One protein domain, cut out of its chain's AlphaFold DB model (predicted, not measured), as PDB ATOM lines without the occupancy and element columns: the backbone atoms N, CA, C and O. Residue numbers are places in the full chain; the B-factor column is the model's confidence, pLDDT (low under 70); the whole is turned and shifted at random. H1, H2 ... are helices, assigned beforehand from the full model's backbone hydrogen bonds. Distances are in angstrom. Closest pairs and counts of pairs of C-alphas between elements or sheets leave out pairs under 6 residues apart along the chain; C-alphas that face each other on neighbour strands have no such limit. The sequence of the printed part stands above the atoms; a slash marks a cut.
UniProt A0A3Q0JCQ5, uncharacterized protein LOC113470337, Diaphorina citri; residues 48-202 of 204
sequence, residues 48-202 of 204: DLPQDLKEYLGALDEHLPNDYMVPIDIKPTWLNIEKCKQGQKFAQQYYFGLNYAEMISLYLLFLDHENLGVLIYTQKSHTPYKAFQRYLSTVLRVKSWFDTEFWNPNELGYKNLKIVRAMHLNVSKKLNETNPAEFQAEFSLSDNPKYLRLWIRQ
ATOM      1  N   ASP A  48     -18.698 -31.218   7.407       82.12
ATOM      2  CA  ASP A  48     -19.694 -30.532   8.251       82.12
ATOM      3  C   ASP A  48     -20.396 -29.343   7.563       82.12
ATOM      4  O   ASP A  48     -21.279 -28.700   8.139       82.12
ATOM      5  N   LEU A  49     -20.047 -29.030   6.312       81.38
ATOM      6  CA  LEU A  49     -20.627 -27.884   5.608       81.38
ATOM      7  C   LEU A  49     -22.040 -28.185   5.067       81.38
ATOM      8  O   LEU A  49     -22.325 -29.317   4.652       81.38
ATOM      9  N   PRO A  50     -22.930 -27.173   5.003       86.94
ATOM     10  CA  PRO A  50     -24.202 -27.281   4.293       86.94
ATOM     11  C   PRO A  50     -24.004 -27.743   2.846       86.94
ATOM     12  O   PRO A  50     -23.020 -27.372   2.203       86.94
ATOM     13  N   GLN A  51     -24.953 -28.522   2.321       77.88
ATOM     14  CA  GLN A  51     -24.843 -29.140   0.995       77.88
ATOM     15  C   GLN A  51     -24.587 -28.113  -0.120       77.88
ATOM     16  O   GLN A  51     -23.698 -28.319  -0.939       77.88
ATOM     17  N   ASP A  52     -25.280 -26.976  -0.088       77.56
ATOM     18  CA  ASP A  52     -25.119 -25.895  -1.069       77.56
ATOM     19  C   ASP A  52     -23.695 -25.313  -1.061       77.56
ATOM     20  O   ASP A  52     -23.141 -24.941  -2.095       77.56
ATOM     21  N   LEU A  53     -23.071 -25.254   0.120       73.00
ATOM     22  CA  LEU A  53     -21.707 -24.762   0.276       73.00
ATOM     23  C   LEU A  53     -20.690 -25.814  -0.175       73.00
ATOM     24  O   LEU A  53     -19.694 -25.456  -0.792       73.00
ATOM     25  N   LYS A  54     -20.955 -27.102   0.064       77.12
ATOM     26  CA  LYS A  54     -20.158 -28.206  -0.495       77.12
ATOM     27  C   LYS A  54     -20.205 -28.220  -2.018       77.12
ATOM     28  O   LYS A  54     -19.175 -28.432  -2.638       77.12
ATOM     29  N   GLU A  55     -21.362 -27.957  -2.616       74.06
ATOM     30  CA  GLU A  55     -21.518 -27.871  -4.070       74.06
ATOM     31  C   GLU A  55     -20.769 -26.657  -4.640       74.06
ATOM     32  O   GLU A  55     -20.013 -26.789  -5.600       74.06
ATOM     33  N   TYR A  56     -20.882 -25.494  -3.991       68.19
ATOM     34  CA  TYR A  56     -20.144 -24.293  -4.386       68.19
ATOM     35  C   TYR A  56     -18.622 -24.462  -4.263       68.19
ATOM     36  O   TYR A  56     -17.880 -24.041  -5.144       68.19
ATOM     37  N   LEU A  57     -18.149 -25.093  -3.186       67.25
ATOM     38  CA  LEU A  57     -16.729 -25.379  -2.972       67.25
ATOM     39  C   LEU A  57     -16.228 -26.515  -3.871       67.25
ATOM     40  O   LEU A  57     -15.108 -26.443  -4.359       67.25
ATOM     41  N   GLY A  58     -17.059 -27.520  -4.146       62.88
ATOM     42  CA  GLY A  58     -16.764 -28.584  -5.102       62.88
ATOM     43  C   GLY A  58     -16.568 -28.041  -6.518       62.88
ATOM     44  O   GLY A  58     -15.682 -28.499  -7.228       62.88
ATOM     45  N   ALA A  59     -17.300 -26.989  -6.892       59.38
ATOM     46  CA  ALA A  59     -17.073 -26.257  -8.138       59.38
ATOM     47  C   ALA A  59     -15.764 -25.435  -8.153       59.38
ATOM     48  O   ALA A  59     -15.315 -25.039  -9.227       59.38
ATOM     49  N   LEU A  60     -15.158 -25.157  -6.990       53.75
ATOM     50  CA  LEU A  60     -13.811 -24.573  -6.891       53.75
ATOM     51  C   LEU A  60     -12.711 -25.649  -6.962       53.75
ATOM     52  O   LEU A  60     -11.600 -25.337  -7.392       53.75
ATOM     53  N   ASP A  61     -13.016 -26.881  -6.537       52.62
ATOM     54  CA  ASP A  61     -12.122 -28.048  -6.614       52.62
ATOM     55  C   ASP A  61     -12.114 -28.686  -8.014       52.62
ATOM     56  O   ASP A  61     -11.069 -29.151  -8.490       52.62
ATOM     57  N   GLU A  62     -13.252 -28.679  -8.718       55.59
ATOM     58  CA  GLU A  62     -13.269 -28.908 -10.158       55.59
ATOM     59  C   GLU A  62     -12.378 -27.853 -10.811       55.59
ATOM     60  O   GLU A  62     -12.517 -26.658 -10.559       55.59
ATOM     61  N   HIS A  63     -11.427 -28.295 -11.641       54.00
ATOM     62  CA  HIS A  63     -10.581 -27.389 -12.406       54.00
ATOM     63  C   HIS A  63     -11.469 -26.548 -13.323       54.00
ATOM     64  O   HIS A  63     -11.757 -26.939 -14.457       54.00
ATOM     65  N   LEU A  64     -11.898 -25.388 -12.821       53.28
ATOM     66  CA  LEU A  64     -12.542 -24.362 -13.613       53.28
ATOM     67  C   LEU A  64     -11.658 -24.158 -14.845       53.28
ATOM     68  O   LEU A  64     -10.443 -23.969 -14.693       53.28
ATOM     69  N   PRO A  65     -12.228 -24.250 -16.061       55.88
ATOM     70  CA  PRO A  65     -11.463 -23.996 -17.261       55.88
ATOM     71  C   PRO A  65     -10.821 -22.631 -17.079       55.88
ATOM     72  O   PRO A  65     -11.527 -21.670 -16.764       55.88
ATOM     73  N   ASN A  66      -9.501 -22.556 -17.251       61.62
ATOM     74  CA  ASN A  66      -8.802 -21.284 -17.158       61.62
ATOM     75  C   ASN A  66      -9.556 -20.241 -17.994       61.62
ATOM     76  O   ASN A  66     -10.095 -20.577 -19.049       61.62
ATOM     77  N   ASP A  67      -9.559 -18.978 -17.576       58.56
ATOM     78  CA  ASP A  67     -10.351 -17.890 -18.173       58.56
ATOM     79  C   ASP A  67     -10.207 -17.790 -19.708       58.56
ATOM     80  O   ASP A  67     -11.061 -17.246 -20.412       58.56
ATOM     81  N   TYR A  68      -9.110 -18.327 -20.249       63.06
ATOM     82  CA  TYR A  68      -8.797 -18.421 -21.670       63.06
ATOM     83  C   TYR A  68      -9.363 -19.633 -22.431       63.06
ATOM     84  O   TYR A  68      -9.361 -19.588 -23.660       63.06
ATOM     85  N   MET A  69      -9.908 -20.653 -21.774       65.00
ATOM     86  CA  MET A  69     -10.486 -21.846 -22.406       65.00
ATOM     87  C   MET A  69     -11.938 -21.644 -22.869       65.00
ATOM     88  O   MET A  69     -12.396 -22.341 -23.767       65.00
ATOM     89  N   VAL A  70     -12.664 -20.665 -22.315       74.69
ATOM     90  CA  VAL A  70     -14.082 -20.418 -22.652       74.69
ATOM     91  C   VAL A  70     -14.201 -19.435 -23.817       74.69
ATOM     92  O   VAL A  70     -13.871 -18.275 -23.609       74.69
ATOM     93  N   PRO A  71     -14.655 -19.789 -25.030       79.94
ATOM     94  CA  PRO A  71     -14.610 -18.875 -26.178       79.94
ATOM     95  C   PRO A  71     -15.298 -17.527 -25.911       79.94
ATOM     96  O   PRO A  71     -16.470 -17.482 -25.552       79.94
ATOM     97  N   ILE A  72     -14.580 -16.415 -26.107       79.31
ATOM     98  CA  ILE A  72     -15.099 -15.057 -25.836       79.31
ATOM     99  C   ILE A  72     -16.254 -14.658 -26.762       79.31
ATOM    100  O   ILE A  72     -17.110 -13.857 -26.395       79.31
ATOM    101  N   ASP A  73     -16.274 -15.238 -27.959       83.19
ATOM    102  CA  ASP A  73     -17.289 -14.979 -28.977       83.19
ATOM    103  C   ASP A  73     -18.604 -15.708 -28.677       83.19
ATOM    104  O   ASP A  73     -19.646 -15.372 -29.238       83.19
ATOM    105  N   ILE A  74     -18.572 -16.684 -27.764       85.38
ATOM    106  CA  ILE A  74     -19.746 -17.438 -27.357       85.38
ATOM    107  C   ILE A  74     -20.297 -16.807 -26.086       85.38
ATOM    108  O   ILE A  74     -19.679 -16.811 -25.022       85.38
ATOM    109  N   LYS A  75     -21.509 -16.274 -26.199       86.56
ATOM    110  CA  LYS A  75     -22.257 -15.800 -25.043       86.56
ATOM    111  C   LYS A  75     -22.616 -16.995 -24.137       86.56
ATOM    112  O   LYS A  75     -23.212 -17.951 -24.637       86.56
ATOM    113  N   PRO A  76     -22.343 -16.936 -22.819       86.81
ATOM    114  CA  PRO A  76     -22.709 -18.011 -21.900       86.81
ATOM    115  C   PRO A  76     -24.225 -18.241 -21.842       86.81
ATOM    116  O   PRO A  76     -25.011 -17.291 -21.845       86.81
ATOM    117  N   THR A  77     -24.647 -19.504 -21.751       89.00
ATOM    118  CA  THR A  77     -26.071 -19.897 -21.745       89.00
ATOM    119  C   THR A  77     -26.809 -19.431 -20.493       89.00
ATOM    120  O   THR A  77     -27.988 -19.091 -20.560       89.00
ATOM    121  N   TRP A  78     -26.107 -19.344 -19.364       87.38
ATOM    122  CA  TRP A  78     -26.635 -18.837 -18.097       87.38
ATOM    123  C   TRP A  78     -26.792 -17.308 -18.071       87.38
ATOM    124  O   TRP A  78     -27.392 -16.757 -17.144       87.38
ATOM    125  N   LEU A  79     -26.266 -16.587 -19.069       89.19
ATOM    126  CA  LEU A  79     -26.251 -15.132 -19.045       89.19
ATOM    127  C   LEU A  79     -27.606 -14.524 -19.423       89.19
ATOM    128  O   LEU A  79     -28.032 -14.525 -20.585       89.19
ATOM    129  N   ASN A  80     -28.211 -13.849 -18.448       92.88
ATOM    130  CA  ASN A  80     -29.352 -12.971 -18.664       92.88
ATOM    131  C   ASN A  80     -28.886 -11.554 -19.064       92.88
ATOM    132  O   ASN A  80     -28.316 -10.822 -18.252       92.88
ATOM    133  N   ILE A  81     -29.159 -11.162 -20.312       90.94
ATOM    134  CA  ILE A  81     -28.726  -9.868 -20.872       90.94
ATOM    135  C   ILE A  81     -29.424  -8.687 -20.205       90.94
ATOM    136  O   ILE A  81     -28.780  -7.670 -19.970       90.94
ATOM    137  N   GLU A  82     -30.698  -8.816 -19.845       93.25
ATOM    138  CA  GLU A  82     -31.435  -7.727 -19.198       93.25
ATOM    139  C   GLU A  82     -30.854  -7.415 -17.817       93.25
ATOM    140  O   GLU A  82     -30.620  -6.252 -17.483       93.25
ATOM    141  N   LYS A  83     -30.501  -8.455 -17.047       94.31
ATOM    142  CA  LYS A  83     -29.793  -8.287 -15.768       94.31
ATOM    143  C   LYS A  83     -28.394  -7.700 -15.958       94.31
ATOM    144  O   LYS A  83     -27.991  -6.836 -15.184       94.31
ATOM    145  N   CYS A  84     -27.669  -8.126 -16.994       92.19
ATOM    146  CA  CYS A  84     -26.355  -7.572 -17.326       92.19
ATOM    147  C   CYS A  84     -26.442  -6.063 -17.620       92.19
ATOM    148  O   CYS A  84     -25.738  -5.275 -16.992       92.19
ATOM    149  N   LYS A  85     -27.385  -5.648 -18.474       93.88
ATOM    150  CA  LYS A  85     -27.644  -4.236 -18.799       93.88
ATOM    151  C   LYS A  85     -28.079  -3.422 -17.585       93.88
ATOM    152  O   LYS A  85     -27.685  -2.266 -17.438       93.88
ATOM    153  N   GLN A  86     -28.882  -4.003 -16.697       96.38
ATOM    154  CA  GLN A  86     -29.249  -3.359 -15.437       96.38
ATOM    155  C   GLN A  86     -28.020  -3.130 -14.545       96.38
ATOM    156  O   GLN A  86     -27.864  -2.038 -13.997       96.38
ATOM    157  N   GLY A  87     -27.122  -4.116 -14.453       95.31
ATOM    158  CA  GLY A  87     -25.841  -3.986 -13.759       95.31
ATOM    159  C   GLY A  87     -24.948  -2.904 -14.367       95.31
ATOM    160  O   GLY A  87     -24.394  -2.090 -13.633       95.31
ATOM    161  N   GLN A  88     -24.876  -2.819 -15.698       95.69
ATOM    162  CA  GLN A  88     -24.148  -1.754 -16.397       95.69
ATOM    163  C   GLN A  88     -24.714  -0.364 -16.080       95.69
ATOM    164  O   GLN A  88     -23.952   0.535 -15.737       95.69
ATOM    165  N   LYS A  89     -26.042  -0.184 -16.099       96.50
ATOM    166  CA  LYS A  89     -26.684   1.089 -15.717       96.50
ATOM    167  C   LYS A  89     -26.372   1.486 -14.275       96.50
ATOM    168  O   LYS A  89     -26.042   2.640 -14.014       96.50
ATOM    169  N   PHE A  90     -26.442   0.531 -13.347       97.12
ATOM    170  CA  PHE A  90     -26.048   0.757 -11.957       97.12
ATOM    171  C   PHE A  90     -24.574   1.173 -11.867       97.12
ATOM    172  O   PHE A  90     -24.246   2.168 -11.223       97.12
ATOM    173  N   ALA A  91     -23.689   0.460 -12.563       95.88
ATOM    174  CA  ALA A  91     -22.265   0.753 -12.559       95.88
ATOM    175  C   ALA A  91     -21.943   2.130 -13.148       95.88
ATOM    176  O   ALA A  91     -21.105   2.837 -12.602       95.88
ATOM    177  N   GLN A  92     -22.639   2.550 -14.205       95.44
ATOM    178  CA  GLN A  92     -22.519   3.897 -14.768       95.44
ATOM    179  C   GLN A  92     -22.977   4.974 -13.773       95.44
ATOM    180  O   GLN A  92     -22.316   6.002 -13.637       95.44
ATOM    181  N   GLN A  93     -24.072   4.732 -13.043       97.69
ATOM    182  CA  GLN A  93     -24.610   5.671 -12.055       97.69
ATOM    183  C   GLN A  93     -23.696   5.827 -10.828       97.69
ATOM    184  O   GLN A  93     -23.534   6.935 -10.320       97.69
ATOM    185  N   TYR A  94     -23.083   4.736 -10.364       97.19
ATOM    186  CA  TYR A  94     -22.263   4.696  -9.147       97.19
ATOM    187  C   TYR A  94     -20.778   4.442  -9.432       97.19
ATOM    188  O   TYR A  94     -20.048   3.928  -8.580       97.19
ATOM    189  N   TYR A  95     -20.314   4.823 -10.624       95.06
ATOM    190  CA  TYR A  95     -18.991   4.461 -11.138       95.06
ATOM    191  C   TYR A  95     -17.847   4.839 -10.196       95.06
ATOM    192  O   TYR A  95     -16.920   4.058 -10.009       95.06
ATOM    193  N   PHE A  96     -17.923   6.014  -9.564       95.00
ATOM    194  CA  PHE A  96     -16.904   6.452  -8.611       95.00
ATOM    195  C   PHE A  96     -16.750   5.479  -7.432       95.00
ATOM    196  O   PHE A  96     -15.630   5.122  -7.077       95.00
ATOM    197  N   GLY A  97     -17.864   5.009  -6.861       96.94
ATOM    198  CA  GLY A  97     -17.844   4.065  -5.743       96.94
ATOM    199  C   GLY A  97     -17.272   2.707  -6.146       96.94
ATOM    200  O   GLY A  97     -16.451   2.151  -5.421       96.94
ATOM    201  N   LEU A  98     -17.637   2.213  -7.332       95.25
ATOM    202  CA  LEU A  98     -17.065   0.977  -7.874       95.25
ATOM    203  C   LEU A  98     -15.568   1.120  -8.150       95.25
ATOM    204  O   LEU A  98     -14.790   0.262  -7.752       95.25
ATOM    205  N   ASN A  99     -15.141   2.221  -8.767       94.12
ATOM    206  CA  ASN A  99     -13.728   2.468  -9.031       94.12
ATOM    207  C   ASN A  99     -12.902   2.585  -7.740       94.12
ATOM    208  O   ASN A  99     -11.780   2.088  -7.682       94.12
ATOM    209  N   TYR A 100     -13.467   3.198  -6.699       95.12
ATOM    210  CA  TYR A 100     -12.840   3.246  -5.383       95.12
ATOM    211  C   TYR A 100     -12.721   1.849  -4.760       95.12
ATOM    212  O   TYR A 100     -11.654   1.498  -4.263       95.12
ATOM    213  N   ALA A 101     -13.770   1.025  -4.841       95.75
ATOM    214  CA  ALA A 101     -13.723  -0.359  -4.371       95.75
ATOM    215  C   ALA A 101     -12.648  -1.179  -5.107       95.75
ATOM    216  O   ALA A 101     -11.848  -1.842  -4.455       95.75
ATOM    217  N   GLU A 102     -12.553  -1.058  -6.435       92.50
ATOM    218  CA  GLU A 102     -11.501  -1.688  -7.252       92.50
ATOM    219  C   GLU A 102     -10.089  -1.264  -6.816       92.50
ATOM    220  O   GLU A 102      -9.175  -2.085  -6.729       92.50
ATOM    221  N   MET A 103      -9.899   0.016  -6.487       92.69
ATOM    222  CA  MET A 103      -8.625   0.514  -5.970       92.69
ATOM    223  C   MET A 103      -8.269  -0.129  -4.620       92.69
ATOM    224  O   MET A 103      -7.121  -0.525  -4.423       92.69
ATOM    225  N   ILE A 104      -9.232  -0.268  -3.702       95.06
ATOM    226  CA  ILE A 104      -9.014  -0.945  -2.413       95.06
ATOM    227  C   ILE A 104      -8.701  -2.432  -2.616       95.06
ATOM    228  O   ILE A 104      -7.747  -2.930  -2.021       95.06
ATOM    229  N   SER A 105      -9.425  -3.123  -3.498       91.19
ATOM    230  CA  SER A 105      -9.143  -4.520  -3.856       91.19
ATOM    231  C   SER A 105      -7.720  -4.702  -4.385       91.19
ATOM    232  O   SER A 105      -7.027  -5.642  -4.008       91.19
ATOM    233  N   LEU A 106      -7.240  -3.766  -5.209       89.94
ATOM    234  CA  LEU A 106      -5.869  -3.779  -5.707       89.94
ATOM    235  C   LEU A 106      -4.831  -3.568  -4.590       89.94
ATOM    236  O   LEU A 106      -3.778  -4.201  -4.617       89.94
ATOM    237  N   TYR A 107      -5.111  -2.715  -3.599       90.38
ATOM    238  CA  TYR A 107      -4.230  -2.573  -2.435       90.38
ATOM    239  C   TYR A 107      -4.148  -3.859  -1.614       90.38
ATOM    240  O   TYR A 107      -3.058  -4.225  -1.184       90.38
ATOM    241  N   LEU A 108      -5.273  -4.557  -1.433       91.38
ATOM    242  CA  LEU A 108      -5.295  -5.858  -0.761       91.38
ATOM    243  C   LEU A 108      -4.486  -6.903  -1.536       91.38
ATOM    244  O   LEU A 108      -3.741  -7.662  -0.928       91.38
ATOM    245  N   LEU A 109      -4.552  -6.884  -2.869       88.62
ATOM    246  CA  LEU A 109      -3.761  -7.766  -3.729       88.62
ATOM    247  C   LEU A 109      -2.245  -7.574  -3.536       88.62
ATOM    248  O   LEU A 109      -1.494  -8.535  -3.643       88.62
ATOM    249  N   PHE A 110      -1.779  -6.361  -3.215       86.19
ATOM    250  CA  PHE A 110      -0.355  -6.121  -2.928       86.19
ATOM    251  C   PHE A 110       0.116  -6.689  -1.588       86.19
ATOM    252  O   PHE A 110       1.325  -6.750  -1.369       86.19
ATOM    253  N   LEU A 111      -0.798  -7.049  -0.683       87.12
ATOM    254  CA  LEU A 111      -0.438  -7.638   0.608       87.12
ATOM    255  C   LEU A 111      -0.026  -9.103   0.472       87.12
ATOM    256  O   LEU A 111       0.717  -9.597   1.314       87.12
ATOM    257  N   ASP A 112      -0.492  -9.777  -0.577       81.88
ATOM    258  CA  ASP A 112      -0.104 -11.146  -0.871       81.88
ATOM    259  C   ASP A 112       1.153 -11.184  -1.755       81.88
ATOM    260  O   ASP A 112       1.206 -10.593  -2.837       81.88
ATOM    261  N   HIS A 113       2.177 -11.893  -1.278       78.44
ATOM    262  CA  HIS A 113       3.478 -11.992  -1.930       78.44
ATOM    263  C   HIS A 113       3.399 -12.678  -3.297       78.44
ATOM    264  O   HIS A 113       4.113 -12.266  -4.214       78.44
ATOM    265  N   GLU A 114       2.524 -13.670  -3.464       77.69
ATOM    266  CA  GLU A 114       2.375 -14.387  -4.734       77.69
ATOM    267  C   GLU A 114       1.751 -13.486  -5.801       77.69
ATOM    268  O   GLU A 114       2.303 -13.293  -6.891       77.69
ATOM    269  N   ASN A 115       0.635 -12.848  -5.449       80.69
ATOM    270  CA  ASN A 115      -0.056 -11.908  -6.319       80.69
ATOM    271  C   ASN A 115       0.802 -10.681  -6.660       80.69
ATOM    272  O   ASN A 115       0.849 -10.247  -7.818       80.69
ATOM    273  N   LEU A 116       1.519 -10.129  -5.679       85.06
ATOM    274  CA  LEU A 116       2.472  -9.046  -5.908       85.06
ATOM    275  C   LEU A 116       3.618  -9.489  -6.828       85.06
ATOM    276  O   LEU A 116       4.059  -8.703  -7.674       85.06
ATOM    277  N   GLY A 117       4.058 -10.743  -6.709       84.38
ATOM    278  CA  GLY A 117       5.119 -11.323  -7.525       84.38
ATOM    279  C   GLY A 117       4.812 -11.249  -9.021       84.38
ATOM    280  O   GLY A 117       5.622 -10.754  -9.809       84.38
ATOM    281  N   VAL A 118       3.582 -11.587  -9.419       86.69
ATOM    282  CA  VAL A 118       3.120 -11.439 -10.812       86.69
ATOM    283  C   VAL A 118       3.278  -9.995 -11.305       86.69
ATOM    284  O   VAL A 118       3.687  -9.746 -12.443       86.69
ATOM    285  N   LEU A 119       2.998  -9.005 -10.457       88.38
ATOM    286  CA  LEU A 119       3.090  -7.595 -10.840       88.38
ATOM    287  C   LEU A 119       4.528  -7.119 -11.003       88.38
ATOM    288  O   LEU A 119       4.811  -6.360 -11.938       88.38
ATOM    289  N   ILE A 120       5.413  -7.567 -10.117       86.69
ATOM    290  CA  ILE A 120       6.847  -7.290 -10.188       86.69
ATOM    291  C   ILE A 120       7.429  -7.935 -11.454       86.69
ATOM    292  O   ILE A 120       8.077  -7.237 -12.234       86.69
ATOM    293  N   TYR A 121       7.089  -9.195 -11.738       86.50
ATOM    294  CA  TYR A 121       7.545  -9.934 -12.921       86.50
ATOM    295  C   TYR A 121       7.238  -9.213 -14.240       86.50
ATOM    296  O   TYR A 121       8.082  -9.101 -15.128       86.50
ATOM    297  N   THR A 122       6.042  -8.628 -14.381       88.38
ATOM    298  CA  THR A 122       5.697  -7.894 -15.617       88.38
ATOM    299  C   THR A 122       6.526  -6.624 -15.832       88.38
ATOM    300  O   THR A 122       6.547  -6.075 -16.940       88.38
ATOM    301  N   GLN A 123       7.151  -6.099 -14.773       87.81
ATOM    302  CA  GLN A 123       7.894  -4.842 -14.758       87.81
ATOM    303  C   GLN A 123       7.109  -3.646 -15.322       87.81
ATOM    304  O   GLN A 123       7.688  -2.671 -15.813       87.81
ATOM    305  N   LYS A 124       5.774  -3.669 -15.233       89.88
ATOM    306  CA  LYS A 124       4.903  -2.570 -15.687       89.88
ATOM    307  C   LYS A 124       4.602  -1.533 -14.603       89.88
ATOM    308  O   LYS A 124       3.921  -0.558 -14.893       89.88
ATOM    309  N   SER A 125       5.148  -1.702 -13.396       91.88
ATOM    310  CA  SER A 125       4.869  -0.826 -12.247       91.88
ATOM    311  C   SER A 125       6.106  -0.362 -11.461       91.88
ATOM    312  O   SER A 125       5.944   0.263 -10.421       91.88
ATOM    313  N   HIS A 126       7.335  -0.600 -11.941       88.38
ATOM    314  CA  HIS A 126       8.568  -0.266 -11.195       88.38
ATOM    315  C   HIS A 126       8.928   1.232 -11.155       88.38
ATOM    316  O   HIS A 126       9.891   1.611 -10.494       88.38
ATOM    317  N   THR A 127       8.204   2.098 -11.871       91.25
ATOM    318  CA  THR A 127       8.326   3.560 -11.732       91.25
ATOM    319  C   THR A 127       6.945   4.190 -11.567       91.25
ATOM    320  O   THR A 127       5.981   3.655 -12.123       91.25
ATOM    321  N   PRO A 128       6.828   5.355 -10.894       93.25
ATOM    322  CA  PRO A 128       5.545   6.042 -10.735       93.25
ATOM    323  C   PRO A 128       4.821   6.297 -12.063       93.25
ATOM    324  O   PRO A 128       3.619   6.079 -12.164       93.25
ATOM    325  N   TYR A 129       5.556   6.678 -13.115       94.19
ATOM    326  CA  TYR A 129       4.975   6.915 -14.438       94.19
ATOM    327  C   TYR A 129       4.439   5.633 -15.093       94.19
ATOM    328  O   TYR A 129       3.320   5.625 -15.602       94.19
ATOM    329  N   LYS A 130       5.191   4.523 -15.045       93.00
ATOM    330  CA  LYS A 130       4.730   3.235 -15.597       93.00
ATOM    331  C   LYS A 130       3.536   2.688 -14.815       93.00
ATOM    332  O   LYS A 130       2.568   2.236 -15.421       93.00
ATOM    333  N   ALA A 131       3.574   2.805 -13.487       92.94
ATOM    334  CA  ALA A 131       2.458   2.450 -12.622       92.94
ATOM    335  C   ALA A 131       1.203   3.272 -12.964       92.94
ATOM    336  O   ALA A 131       0.140   2.690 -13.167       92.94
ATOM    337  N   PHE A 132       1.334   4.594 -13.128       94.31
ATOM    338  CA  PHE A 132       0.242   5.461 -13.572       94.31
ATOM    339  C   PHE A 132      -0.353   4.995 -14.907       94.31
ATOM    340  O   PHE A 132      -1.563   4.807 -15.002       94.31
ATOM    341  N   GLN A 133       0.481   4.741 -15.921       96.25
ATOM    342  CA  GLN A 133       0.013   4.256 -17.224       96.25
ATOM    343  C   GLN A 133      -0.731   2.923 -17.112       96.25
ATOM    344  O   GLN A 133      -1.787   2.749 -17.723       96.25
ATOM    345  N   ARG A 134      -0.193   1.983 -16.327       94.50
ATOM    346  CA  ARG A 134      -0.808   0.675 -16.109       94.50
ATOM    347  C   ARG A 134      -2.183   0.819 -15.465       94.50
ATOM    348  O   ARG A 134      -3.152   0.306 -16.015       94.50
ATOM    349  N   TYR A 135      -2.279   1.528 -14.343       93.88
ATOM    350  CA  TYR A 135      -3.535   1.636 -13.602       93.88
ATOM    351  C   TYR A 135      -4.566   2.497 -14.329       93.88
ATOM    352  O   TYR A 135      -5.737   2.127 -14.356       93.88
ATOM    353  N   LEU A 136      -4.150   3.557 -15.028       95.12
ATOM    354  CA  LEU A 136      -5.051   4.296 -15.912       95.12
ATOM    355  C   LEU A 136      -5.587   3.398 -17.036       95.12
ATOM    356  O   LEU A 136      -6.781   3.427 -17.326       95.12
ATOM    357  N   SER A 137      -4.736   2.560 -17.643       95.69
ATOM    358  CA  SER A 137      -5.187   1.595 -18.650       95.69
ATOM    359  C   SER A 137      -6.194   0.600 -18.075       95.69
ATOM    360  O   SER A 137      -7.208   0.350 -18.725       95.69
ATOM    361  N   THR A 138      -5.964   0.076 -16.867       94.25
ATOM    362  CA  THR A 138      -6.921  -0.803 -16.178       94.25
ATOM    363  C   THR A 138      -8.262  -0.104 -15.982       94.25
ATOM    364  O   THR A 138      -9.283  -0.630 -16.421       94.25
ATOM    365  N   VAL A 139      -8.264   1.110 -15.419       95.50
ATOM    366  CA  VAL A 139      -9.487   1.891 -15.178       95.50
ATOM    367  C   VAL A 139     -10.270   2.116 -16.472       95.50
ATOM    368  O   VAL A 139     -11.471   1.872 -16.506       95.50
ATOM    369  N   LEU A 140      -9.609   2.518 -17.560       95.69
ATOM    370  CA  LEU A 140     -10.279   2.759 -18.844       95.69
ATOM    371  C   LEU A 140     -10.851   1.476 -19.470       95.69
ATOM    372  O   LEU A 140     -11.935   1.506 -20.054       95.69
ATOM    373  N   ARG A 141     -10.150   0.343 -19.341       95.50
ATOM    374  CA  ARG A 141     -10.625  -0.955 -19.847       95.50
ATOM    375  C   ARG A 141     -11.835  -1.445 -19.061       95.50
ATOM    376  O   ARG A 141     -12.846  -1.763 -19.679       95.50
ATOM    377  N   VAL A 142     -11.766  -1.421 -17.732       94.25
ATOM    378  CA  VAL A 142     -12.886  -1.812 -16.861       94.25
ATOM    379  C   VAL A 142     -14.080  -0.881 -17.071       94.25
ATOM    380  O   VAL A 142     -15.201  -1.351 -17.228       94.25
ATOM    381  N   LYS A 143     -13.860   0.433 -17.207       95.38
ATOM    382  CA  LYS A 143     -14.942   1.374 -17.531       95.38
ATOM    383  C   LYS A 143     -15.667   1.000 -18.823       95.38
ATOM    384  O   LYS A 143     -16.894   1.010 -18.862       95.38
ATOM    385  N   SER A 144     -14.925   0.625 -19.868       95.94
ATOM    386  CA  SER A 144     -15.532   0.266 -21.156       95.94
ATOM    387  C   SER A 144     -16.473  -0.943 -21.079       95.94
ATOM    388  O   SER A 144     -17.384  -1.052 -21.898       95.94
ATOM    389  N   TRP A 145     -16.297  -1.820 -20.085       93.94
ATOM    390  CA  TRP A 145     -17.196  -2.944 -19.811       93.94
ATOM    391  C   TRP A 145     -18.553  -2.496 -19.267       93.94
ATOM    392  O   TRP A 145     -19.564  -3.150 -19.504       93.94
ATOM    393  N   PHE A 146     -18.599  -1.366 -18.565       94.31
ATOM    394  CA  PHE A 146     -19.854  -0.778 -18.105       94.31
ATOM    395  C   PHE A 146     -20.516   0.084 -19.178       94.31
ATOM    396  O   PHE A 146     -21.735   0.183 -19.199       94.31
ATOM    397  N   ASP A 147     -19.734   0.700 -20.064       93.81
ATOM    398  CA  ASP A 147     -20.241   1.658 -21.052       93.81
ATOM    399  C   ASP A 147     -20.778   1.015 -22.342       93.81
ATOM    400  O   ASP A 147     -21.539   1.656 -23.061       93.81
ATOM    401  N   THR A 148     -20.356  -0.210 -22.674       93.00
ATOM    402  CA  THR A 148     -20.599  -0.800 -24.003       93.00
ATOM    403  C   THR A 148     -21.011  -2.270 -23.945       93.00
ATOM    404  O   THR A 148     -20.845  -2.946 -22.932       93.00
ATOM    405  N   GLU A 149     -21.557  -2.785 -25.049       86.38
ATOM    406  CA  GLU A 149     -21.995  -4.180 -25.149       86.38
ATOM    407  C   GLU A 149     -20.806  -5.155 -25.240       86.38
ATOM    408  O   GLU A 149     -19.881  -4.983 -26.036       86.38
ATOM    409  N   PHE A 150     -20.864  -6.233 -24.456       82.62
ATOM    410  CA  PHE A 150     -19.772  -7.201 -24.315       82.62
ATOM    411  C   PHE A 150     -19.574  -8.147 -25.497       82.62
ATOM    412  O   PHE A 150     -18.481  -8.682 -25.616       82.62
ATOM    413  N   TRP A 151     -20.585  -8.373 -26.344       86.31
ATOM    414  CA  TRP A 151     -20.534  -9.325 -27.474       86.31
ATOM    415  C   TRP A 151     -20.744  -8.652 -28.832       86.31
ATOM    416  O   TRP A 151     -21.144  -9.296 -29.798       86.31
ATOM    417  N   ASN A 152     -20.479  -7.349 -28.920       88.69
ATOM    418  CA  ASN A 152     -20.450  -6.638 -30.191       88.69
ATOM    419  C   ASN A 152     -18.987  -6.374 -30.593       88.69
ATOM    420  O   ASN A 152     -18.335  -5.549 -29.954       88.69
ATOM    421  N   PRO A 153     -18.469  -7.001 -31.668       90.00
ATOM    422  CA  PRO A 153     -17.082  -6.834 -32.105       90.00
ATOM    423  C   PRO A 153     -16.647  -5.396 -32.394       90.00
ATOM    424  O   PRO A 153     -15.454  -5.083 -32.364       90.00
ATOM    425  N   ASN A 154     -17.605  -4.513 -32.676       92.38
ATOM    426  CA  ASN A 154     -17.334  -3.114 -32.978       92.38
ATOM    427  C   ASN A 154     -17.163  -2.260 -31.714       92.38
ATOM    428  O   ASN A 154     -16.498  -1.221 -31.781       92.38
ATOM    429  N   GLU A 155     -17.672  -2.725 -30.573       94.25
ATOM    430  CA  GLU A 155     -17.673  -1.995 -29.307       94.25
ATOM    431  C   GLU A 155     -16.329  -2.042 -28.584       94.25
ATOM    432  O   GLU A 155     -15.545  -2.994 -28.675       94.25
ATOM    433  N   LEU A 156     -16.066  -0.981 -27.822       94.81
ATOM    434  CA  LEU A 156     -14.813  -0.830 -27.092       94.81
ATOM    435  C   LEU A 156     -14.670  -1.866 -25.967       94.81
ATOM    436  O   LEU A 156     -13.572  -2.385 -25.764       94.81
ATOM    437  N   GLY A 157     -15.756  -2.198 -25.269       93.00
ATOM    438  CA  GLY A 157     -15.774  -3.171 -24.176       93.00
ATOM    439  C   GLY A 157     -15.387  -4.566 -24.639       93.00
ATOM    440  O   GLY A 157     -14.491  -5.160 -24.046       93.00
ATOM    441  N   TYR A 158     -15.963  -5.049 -25.746       92.94
ATOM    442  CA  TYR A 158     -15.574  -6.327 -26.356       92.94
ATOM    443  C   TYR A 158     -14.086  -6.340 -26.743       92.94
ATOM    444  O   TYR A 158     -13.347  -7.263 -26.388       92.94
ATOM    445  N   LYS A 159     -13.605  -5.286 -27.420       94.06
ATOM    446  CA  LYS A 159     -12.188  -5.169 -27.813       94.06
ATOM    447  C   LYS A 159     -11.268  -5.188 -26.593       94.06
ATOM    448  O   LYS A 159     -10.276  -5.916 -26.571       94.06
ATOM    449  N   ASN A 160     -11.605  -4.421 -25.560       94.81
ATOM    450  CA  ASN A 160     -10.827  -4.363 -24.329       94.81
ATOM    451  C   ASN A 160     -10.863  -5.674 -23.550       94.81
ATOM    452  O   ASN A 160      -9.823  -6.069 -23.031       94.81
ATOM    453  N   LEU A 161     -12.000  -6.370 -23.514       92.06
ATOM    454  CA  LEU A 161     -12.121  -7.688 -22.897       92.06
ATOM    455  C   LEU A 161     -11.168  -8.695 -23.560       92.06
ATOM    456  O   LEU A 161     -10.410  -9.373 -22.865       92.06
ATOM    457  N   LYS A 162     -11.114  -8.724 -24.899       91.69
ATOM    458  CA  LYS A 162     -10.158  -9.563 -25.646       91.69
ATOM    459  C   LYS A 162      -8.709  -9.225 -25.326       91.69
ATOM    460  O   LYS A 162      -7.905 -10.131 -25.123       91.69
ATOM    461  N   ILE A 163      -8.377  -7.937 -25.263       93.25
ATOM    462  CA  ILE A 163      -7.011  -7.500 -24.961       93.25
ATOM    463  C   ILE A 163      -6.606  -7.908 -23.540       93.25
ATOM    464  O   ILE A 163      -5.526  -8.465 -23.371       93.25
ATOM    465  N   VAL A 164      -7.451  -7.671 -22.530       92.44
ATOM    466  CA  VAL A 164      -7.158  -8.052 -21.134       92.44
ATOM    467  C   VAL A 164      -6.959  -9.558 -21.019       92.44
ATOM    468  O   VAL A 164      -5.977 -10.011 -20.435       92.44
ATOM    469  N   ARG A 165      -7.828 -10.344 -21.654       90.69
ATOM    470  CA  ARG A 165      -7.710 -11.801 -21.663       90.69
ATOM    471  C   ARG A 165      -6.416 -12.284 -22.318       90.69
ATOM    472  O   ARG A 165      -5.750 -13.161 -21.776       90.69
ATOM    473  N   ALA A 166      -6.021 -11.684 -23.440       90.88
ATOM    474  CA  ALA A 166      -4.738 -11.981 -24.074       90.88
ATOM    475  C   ALA A 166      -3.548 -11.581 -23.183       90.88
ATOM    476  O   ALA A 166      -2.560 -12.307 -23.115       90.88
ATOM    477  N   MET A 167      -3.636 -10.455 -22.465       91.62
ATOM    478  CA  MET A 167      -2.613 -10.042 -21.498       91.62
ATOM    479  C   MET A 167      -2.461 -11.068 -20.369       91.62
ATOM    480  O   MET A 167      -1.335 -11.474 -20.091       91.62
ATOM    481  N   HIS A 168      -3.564 -11.513 -19.761       90.19
ATOM    482  CA  HIS A 168      -3.540 -12.521 -18.696       90.19
ATOM    483  C   HIS A 168      -2.998 -13.864 -19.198       90.19
ATOM    484  O   HIS A 168      -2.117 -14.430 -18.555       90.19
ATOM    485  N   LEU A 169      -3.433 -14.331 -20.375       88.06
ATOM    486  CA  LEU A 169      -2.912 -15.555 -20.993       88.06
ATOM    487  C   LEU A 169      -1.399 -15.470 -21.238       88.06
ATOM    488  O   LEU A 169      -0.667 -16.395 -20.905       88.06
ATOM    489  N   ASN A 170      -0.921 -14.352 -21.783       89.88
ATOM    490  CA  ASN A 170       0.501 -14.167 -22.062       89.88
ATOM    491  C   ASN A 170       1.349 -14.152 -20.787       89.88
ATOM    492  O   ASN A 170       2.454 -14.685 -20.791       89.88
ATOM    493  N   VAL A 171       0.857 -13.530 -19.712       89.12
ATOM    494  CA  VAL A 171       1.548 -13.540 -18.416       89.12
ATOM    495  C   VAL A 171       1.522 -14.943 -17.813       89.12
ATOM    496  O   VAL A 171       2.578 -15.436 -17.441       89.12
ATOM    497  N   SER A 172       0.365 -15.613 -17.805       86.56
ATOM    498  CA  SER A 172       0.219 -16.991 -17.315       86.56
ATOM    499  C   SER A 172       1.167 -17.954 -18.033       86.56
ATOM    500  O   SER A 172       1.955 -18.640 -17.388       86.56
ATOM    501  N   LYS A 173       1.184 -17.939 -19.373       87.06
ATOM    502  CA  LYS A 173       2.079 -18.780 -20.179       87.06
ATOM    503  C   LYS A 173       3.548 -18.550 -19.818       87.06
ATOM    504  O   LYS A 173       4.259 -19.504 -19.535       87.06
ATOM    505  N   LYS A 174       3.977 -17.287 -19.761       87.94
ATOM    506  CA  LYS A 174       5.361 -16.936 -19.420       87.94
ATOM    507  C   LYS A 174       5.753 -17.367 -18.012       87.94
ATOM    508  O   LYS A 174       6.865 -17.842 -17.816       87.94
ATOM    509  N   LEU A 175       4.856 -17.205 -17.042       84.19
ATOM    510  CA  LEU A 175       5.094 -17.645 -15.671       84.19
ATOM    511  C   LEU A 175       5.213 -19.165 -15.580       84.19
ATOM    512  O   LEU A 175       6.147 -19.649 -14.956       84.19
ATOM    513  N   ASN A 176       4.336 -19.903 -16.262       84.44
ATOM    514  CA  ASN A 176       4.373 -21.367 -16.285       84.44
ATOM    515  C   ASN A 176       5.616 -21.923 -17.003       84.44
ATOM    516  O   ASN A 176       6.068 -23.017 -16.683       84.44
ATOM    517  N   GLU A 177       6.174 -21.181 -17.960       85.44
ATOM    518  CA  GLU A 177       7.440 -21.512 -18.630       85.44
ATOM    519  C   GLU A 177       8.680 -21.116 -17.805       85.44
ATOM    520  O   GLU A 177       9.778 -21.601 -18.074       85.44
ATOM    521  N   THR A 178       8.532 -20.230 -16.815       82.62
ATOM    522  CA  THR A 178       9.643 -19.752 -15.983       82.62
ATOM    523  C   THR A 178       9.934 -20.760 -14.870       82.62
ATOM    524  O   THR A 178       9.024 -21.267 -14.218       82.62
ATOM    525  N   ASN A 179      11.215 -21.034 -14.606       80.06
ATOM    526  CA  ASN A 179      11.601 -21.883 -13.483       80.06
ATOM    527  C   ASN A 179      11.139 -21.238 -12.153       80.06
ATOM    528  O   ASN A 179      11.512 -20.091 -11.890       80.06
ATOM    529  N   PRO A 180      10.393 -21.949 -11.281       74.94
ATOM    530  CA  PRO A 180       9.919 -21.401 -10.010       74.94
ATOM    531  C   PRO A 180      11.029 -20.800  -9.138       74.94
ATOM    532  O   PRO A 180      10.815 -19.782  -8.484       74.94
ATOM    533  N   ALA A 181      12.234 -21.378  -9.161       71.94
ATOM    534  CA  ALA A 181      13.378 -20.851  -8.419       71.94
ATOM    535  C   ALA A 181      13.886 -19.512  -8.985       71.94
ATOM    536  O   ALA A 181      14.267 -18.626  -8.221       71.94
ATOM    537  N   GLU A 182      13.863 -19.339 -10.310       69.75
ATOM    538  CA  GLU A 182      14.242 -18.081 -10.967       69.75
ATOM    539  C   GLU A 182      13.197 -16.990 -10.721       69.75
ATOM    540  O   GLU A 182      13.555 -15.848 -10.436       69.75
ATOM    541  N   PHE A 183      11.911 -17.354 -10.755       72.44
ATOM    542  CA  PHE A 183      10.804 -16.461 -10.418       72.44
ATOM    543  C   PHE A 183      10.920 -15.955  -8.973       72.44
ATOM    544  O   PHE A 183      10.915 -14.750  -8.738       72.44
ATOM    545  N   GLN A 184      11.128 -16.855  -8.007       67.19
ATOM    546  CA  GLN A 184      11.291 -16.493  -6.593       67.19
ATOM    547  C   GLN A 184      12.547 -15.642  -6.329       67.19
ATOM    548  O   GLN A 184      12.515 -14.716  -5.514       67.19
ATOM    549  N   ALA A 185      13.641 -15.891  -7.057       67.31
ATOM    550  CA  ALA A 185      14.858 -15.089  -6.950       67.31
ATOM    551  C   ALA A 185      14.643 -13.618  -7.364       67.31
ATOM    552  O   ALA A 185      15.295 -12.734  -6.798       67.31
ATOM    553  N   GLU A 186      13.713 -13.317  -8.283       63.88
ATOM    554  CA  GLU A 186      13.383 -11.930  -8.648       63.88
ATOM    555  C   GLU A 186      12.756 -11.131  -7.492       63.88
ATOM    556  O   GLU A 186      12.957  -9.915  -7.429       63.88
ATOM    557  N   PHE A 187      12.049 -11.789  -6.565       62.97
ATOM    558  CA  PHE A 187      11.391 -11.141  -5.418       62.97
ATOM    559  C   PHE A 187      12.283 -11.025  -4.184       62.97
ATOM    560  O   PHE A 187      12.010 -10.212  -3.297       62.97
ATOM    561  N   SER A 188      13.367 -11.798  -4.125       61.34
ATOM    562  CA  SER A 188      14.335 -11.708  -3.036       61.34
ATOM    563  C   SER A 188      15.161 -10.414  -3.144       61.34
ATOM    564  O   SER A 188      15.964 -10.204  -4.056       61.34
ATOM    565  N   LEU A 189      14.970  -9.498  -2.191       58.16
ATOM    566  CA  LEU A 189      15.809  -8.296  -2.066       58.16
ATOM    567  C   LEU A 189      17.243  -8.636  -1.621       58.16
ATOM    568  O   LEU A 189      18.162  -7.860  -1.889       58.16
ATOM    569  N   SER A 190      17.422  -9.769  -0.937       57.66
ATOM    570  CA  SER A 190      18.698 -10.261  -0.407       57.66
ATOM    571  C   SER A 190      19.632 -10.795  -1.486       57.66
ATOM    572  O   SER A 190      20.829 -10.521  -1.428       57.66
ATOM    573  N   ASP A 191      19.096 -11.510  -2.477       52.19
ATOM    574  CA  ASP A 191      19.911 -12.356  -3.358       52.19
ATOM    575  C   ASP A 191      20.022 -11.811  -4.786       52.19
ATOM    576  O   ASP A 191      20.733 -12.362  -5.625       52.19
ATOM    577  N   ASN A 192      19.388 -10.667  -5.067       55.34
ATOM    578  CA  ASN A 192      19.462 -10.030  -6.373       55.34
ATOM    579  C   ASN A 192      20.608  -8.988  -6.449       55.34
ATOM    580  O   ASN A 192      20.520  -7.893  -5.871       55.34
ATOM    581  N   PRO A 193      21.682  -9.255  -7.227       56.78
ATOM    582  CA  PRO A 193      22.879  -8.412  -7.273       56.78
ATOM    583  C   PRO A 193      22.633  -7.000  -7.833       56.78
ATOM    584  O   PRO A 193      23.457  -6.106  -7.616       56.78
ATOM    585  N   LYS A 194      21.507  -6.757  -8.526       56.97
ATOM    586  CA  LYS A 194      21.118  -5.410  -8.984       56.97
ATOM    587  C   LYS A 194      20.711  -4.494  -7.827       56.97
ATOM    588  O   LYS A 194      21.000  -3.299  -7.888       56.97
ATOM    589  N   TYR A 195      20.087  -5.030  -6.780       53.53
ATOM    590  CA  TYR A 195      19.556  -4.241  -5.661       53.53
ATOM    591  C   TYR A 195      20.529  -4.149  -4.477       53.53
ATOM    592  O   TYR A 195      20.543  -3.132  -3.782       53.53
ATOM    593  N   LEU A 196      21.441  -5.117  -4.324       53.50
ATOM    594  CA  LEU A 196      22.555  -5.071  -3.361       53.50
ATOM    595  C   LEU A 196      23.406  -3.791  -3.479       53.50
ATOM    596  O   LEU A 196      23.830  -3.219  -2.474       53.50
ATOM    597  N   ARG A 197      23.615  -3.280  -4.701       51.25
ATOM    598  CA  ARG A 197      24.420  -2.064  -4.934       51.25
ATOM    599  C   ARG A 197      23.742  -0.768  -4.485       51.25
ATOM    600  O   ARG A 197      24.440   0.212  -4.230       51.25
ATOM    601  N   LEU A 198      22.411  -0.740  -4.396       50.75
ATOM    602  CA  LEU A 198      21.664   0.451  -3.979       50.75
ATOM    603  C   LEU A 198      21.695   0.630  -2.457       50.75
ATOM    604  O   LEU A 198      21.811   1.755  -1.978       50.75
ATOM    605  N   TRP A 199      21.689  -0.472  -1.704       48.75
ATOM    606  CA  TRP A 199      21.703  -0.443  -0.239       48.75
ATOM    607  C   TRP A 199      23.089  -0.197   0.364       48.75
ATOM    608  O   TRP A 199      23.197   0.475   1.389       48.75
ATOM    609  N   ILE A 200      24.160  -0.670  -0.282       52.25
ATOM    610  CA  ILE A 200      25.536  -0.448   0.199       52.25
ATOM    611  C   ILE A 200      25.939   1.034   0.087       52.25
ATOM    612  O   ILE A 200      26.709   1.528   0.906       52.25
ATOM    613  N   ARG A 201      25.380   1.780  -0.875       46.78
ATOM    614  CA  ARG A 201      25.746   3.184  -1.122       46.78
ATOM    615  C   ARG A 201      25.086   4.192  -0.172       46.78
ATOM    616  O   ARG A 201      25.540   5.324  -0.118       46.78
ATOM    617  N   GLN A 202      24.038   3.808   0.561       47.28
ATOM    618  CA  GLN A 202      23.358   4.692   1.523       47.28
ATOM    619  C   GLN A 202      23.863   4.550   2.973       47.28
ATOM    620  O   GLN A 202      23.325   5.202   3.863       47.28
TER     621      GLN A 202
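AT A GLANCE: This is residues 48 to 202 of the 204 residues of the protein "uncharacterized protein LOC113470337" of Diaphorina citri (UniProt A0A3Q0JCQ5). Two long helices, H5 and H6, meet near the end of H5 and the beginning of H6 as a V, with H2 packed on the end of H5 at the corner and H3 crossing close to H5. H4 lies at the open end of the V with H7 packed on it, while residues 50 to 56 and 58 to 65, mostly H1, and residues 190 to 198, mostly H8, stick out. The printed part has 155 residues with eight named helices, H1 to H8 in chain order, and no named strand; the class is all helix. The whole is loose, with a radius of gyration of the C-alphas of 19.6 A and spans of 61 by 43 by 29 A.

HOW THE PARTS SIT: H1, residues 51 to 61, is apart from the other helices. H2, residues 81 to 93, is close to but not clearly touching H3, residues 95 to 109; the closest C-alphas, of Ala 91 and Leu 98, are 7.0 A apart, and the lines are about perpendicular at 88 degrees. H2, with residues 88 to 92 alone, touches H5, residues 128 to 147; the closest C-alphas, of Gln 88 and Phe 146, are 4.7 A apart, at a steep tilt of 49 degrees, opposite ways. H3 is close to but not clearly touching H5; the closest C-alphas, of Asn 99 and Val 139, are 7.5 A apart. H5, with residues 141 to 147 alone, touches residues 156 to 161 of H6, residues 156 to 177, at a steep tilt of 50 degrees, opposite ways; the closest C-alphas, of Ser 144 and Gly 157, are 4.6 A apart. H4, residues 113 to 121, and H6 are near each other. H4 touches H7, residues 180 to 187, about perpendicular at 82 degrees; the closest C-alphas, of Gly 117 and Phe 187, are 6.6 A apart. H8, residues 193 to 200, is apart from the other helices. Every O i to N i+4 pair is within hydrogen-bond range in H1, H2, H3 and H6, against 4 of 5 in H4, 15 of 16 in H5, 3 of 4 in H7 and 1 of 4 in H8, where 1 of 5 O i to N i+3 pairs is.

IN THESE COORDINATES: H1 begins at C-alpha 51 (-24.843, -29.140, 0.995). H3 is 20.9 A long, H5 28.1 A and H6 31.5 A. H6 begins at C-alpha 156 (-14.813, -0.830, -27.092), and H8 ends at C-alpha 200 (25.536, -0.448, 0.199).

THE WHOLE: The two C-alphas farthest apart, of Glu 82 and Arg 201, are 61.0 A apart. The printed part has no cut. The link from H1 to H2, 19 residues, is long. The mean pLDDT of the printed part is 82.4; residues 56 to 69, 182 and 184 to 202 are under 70.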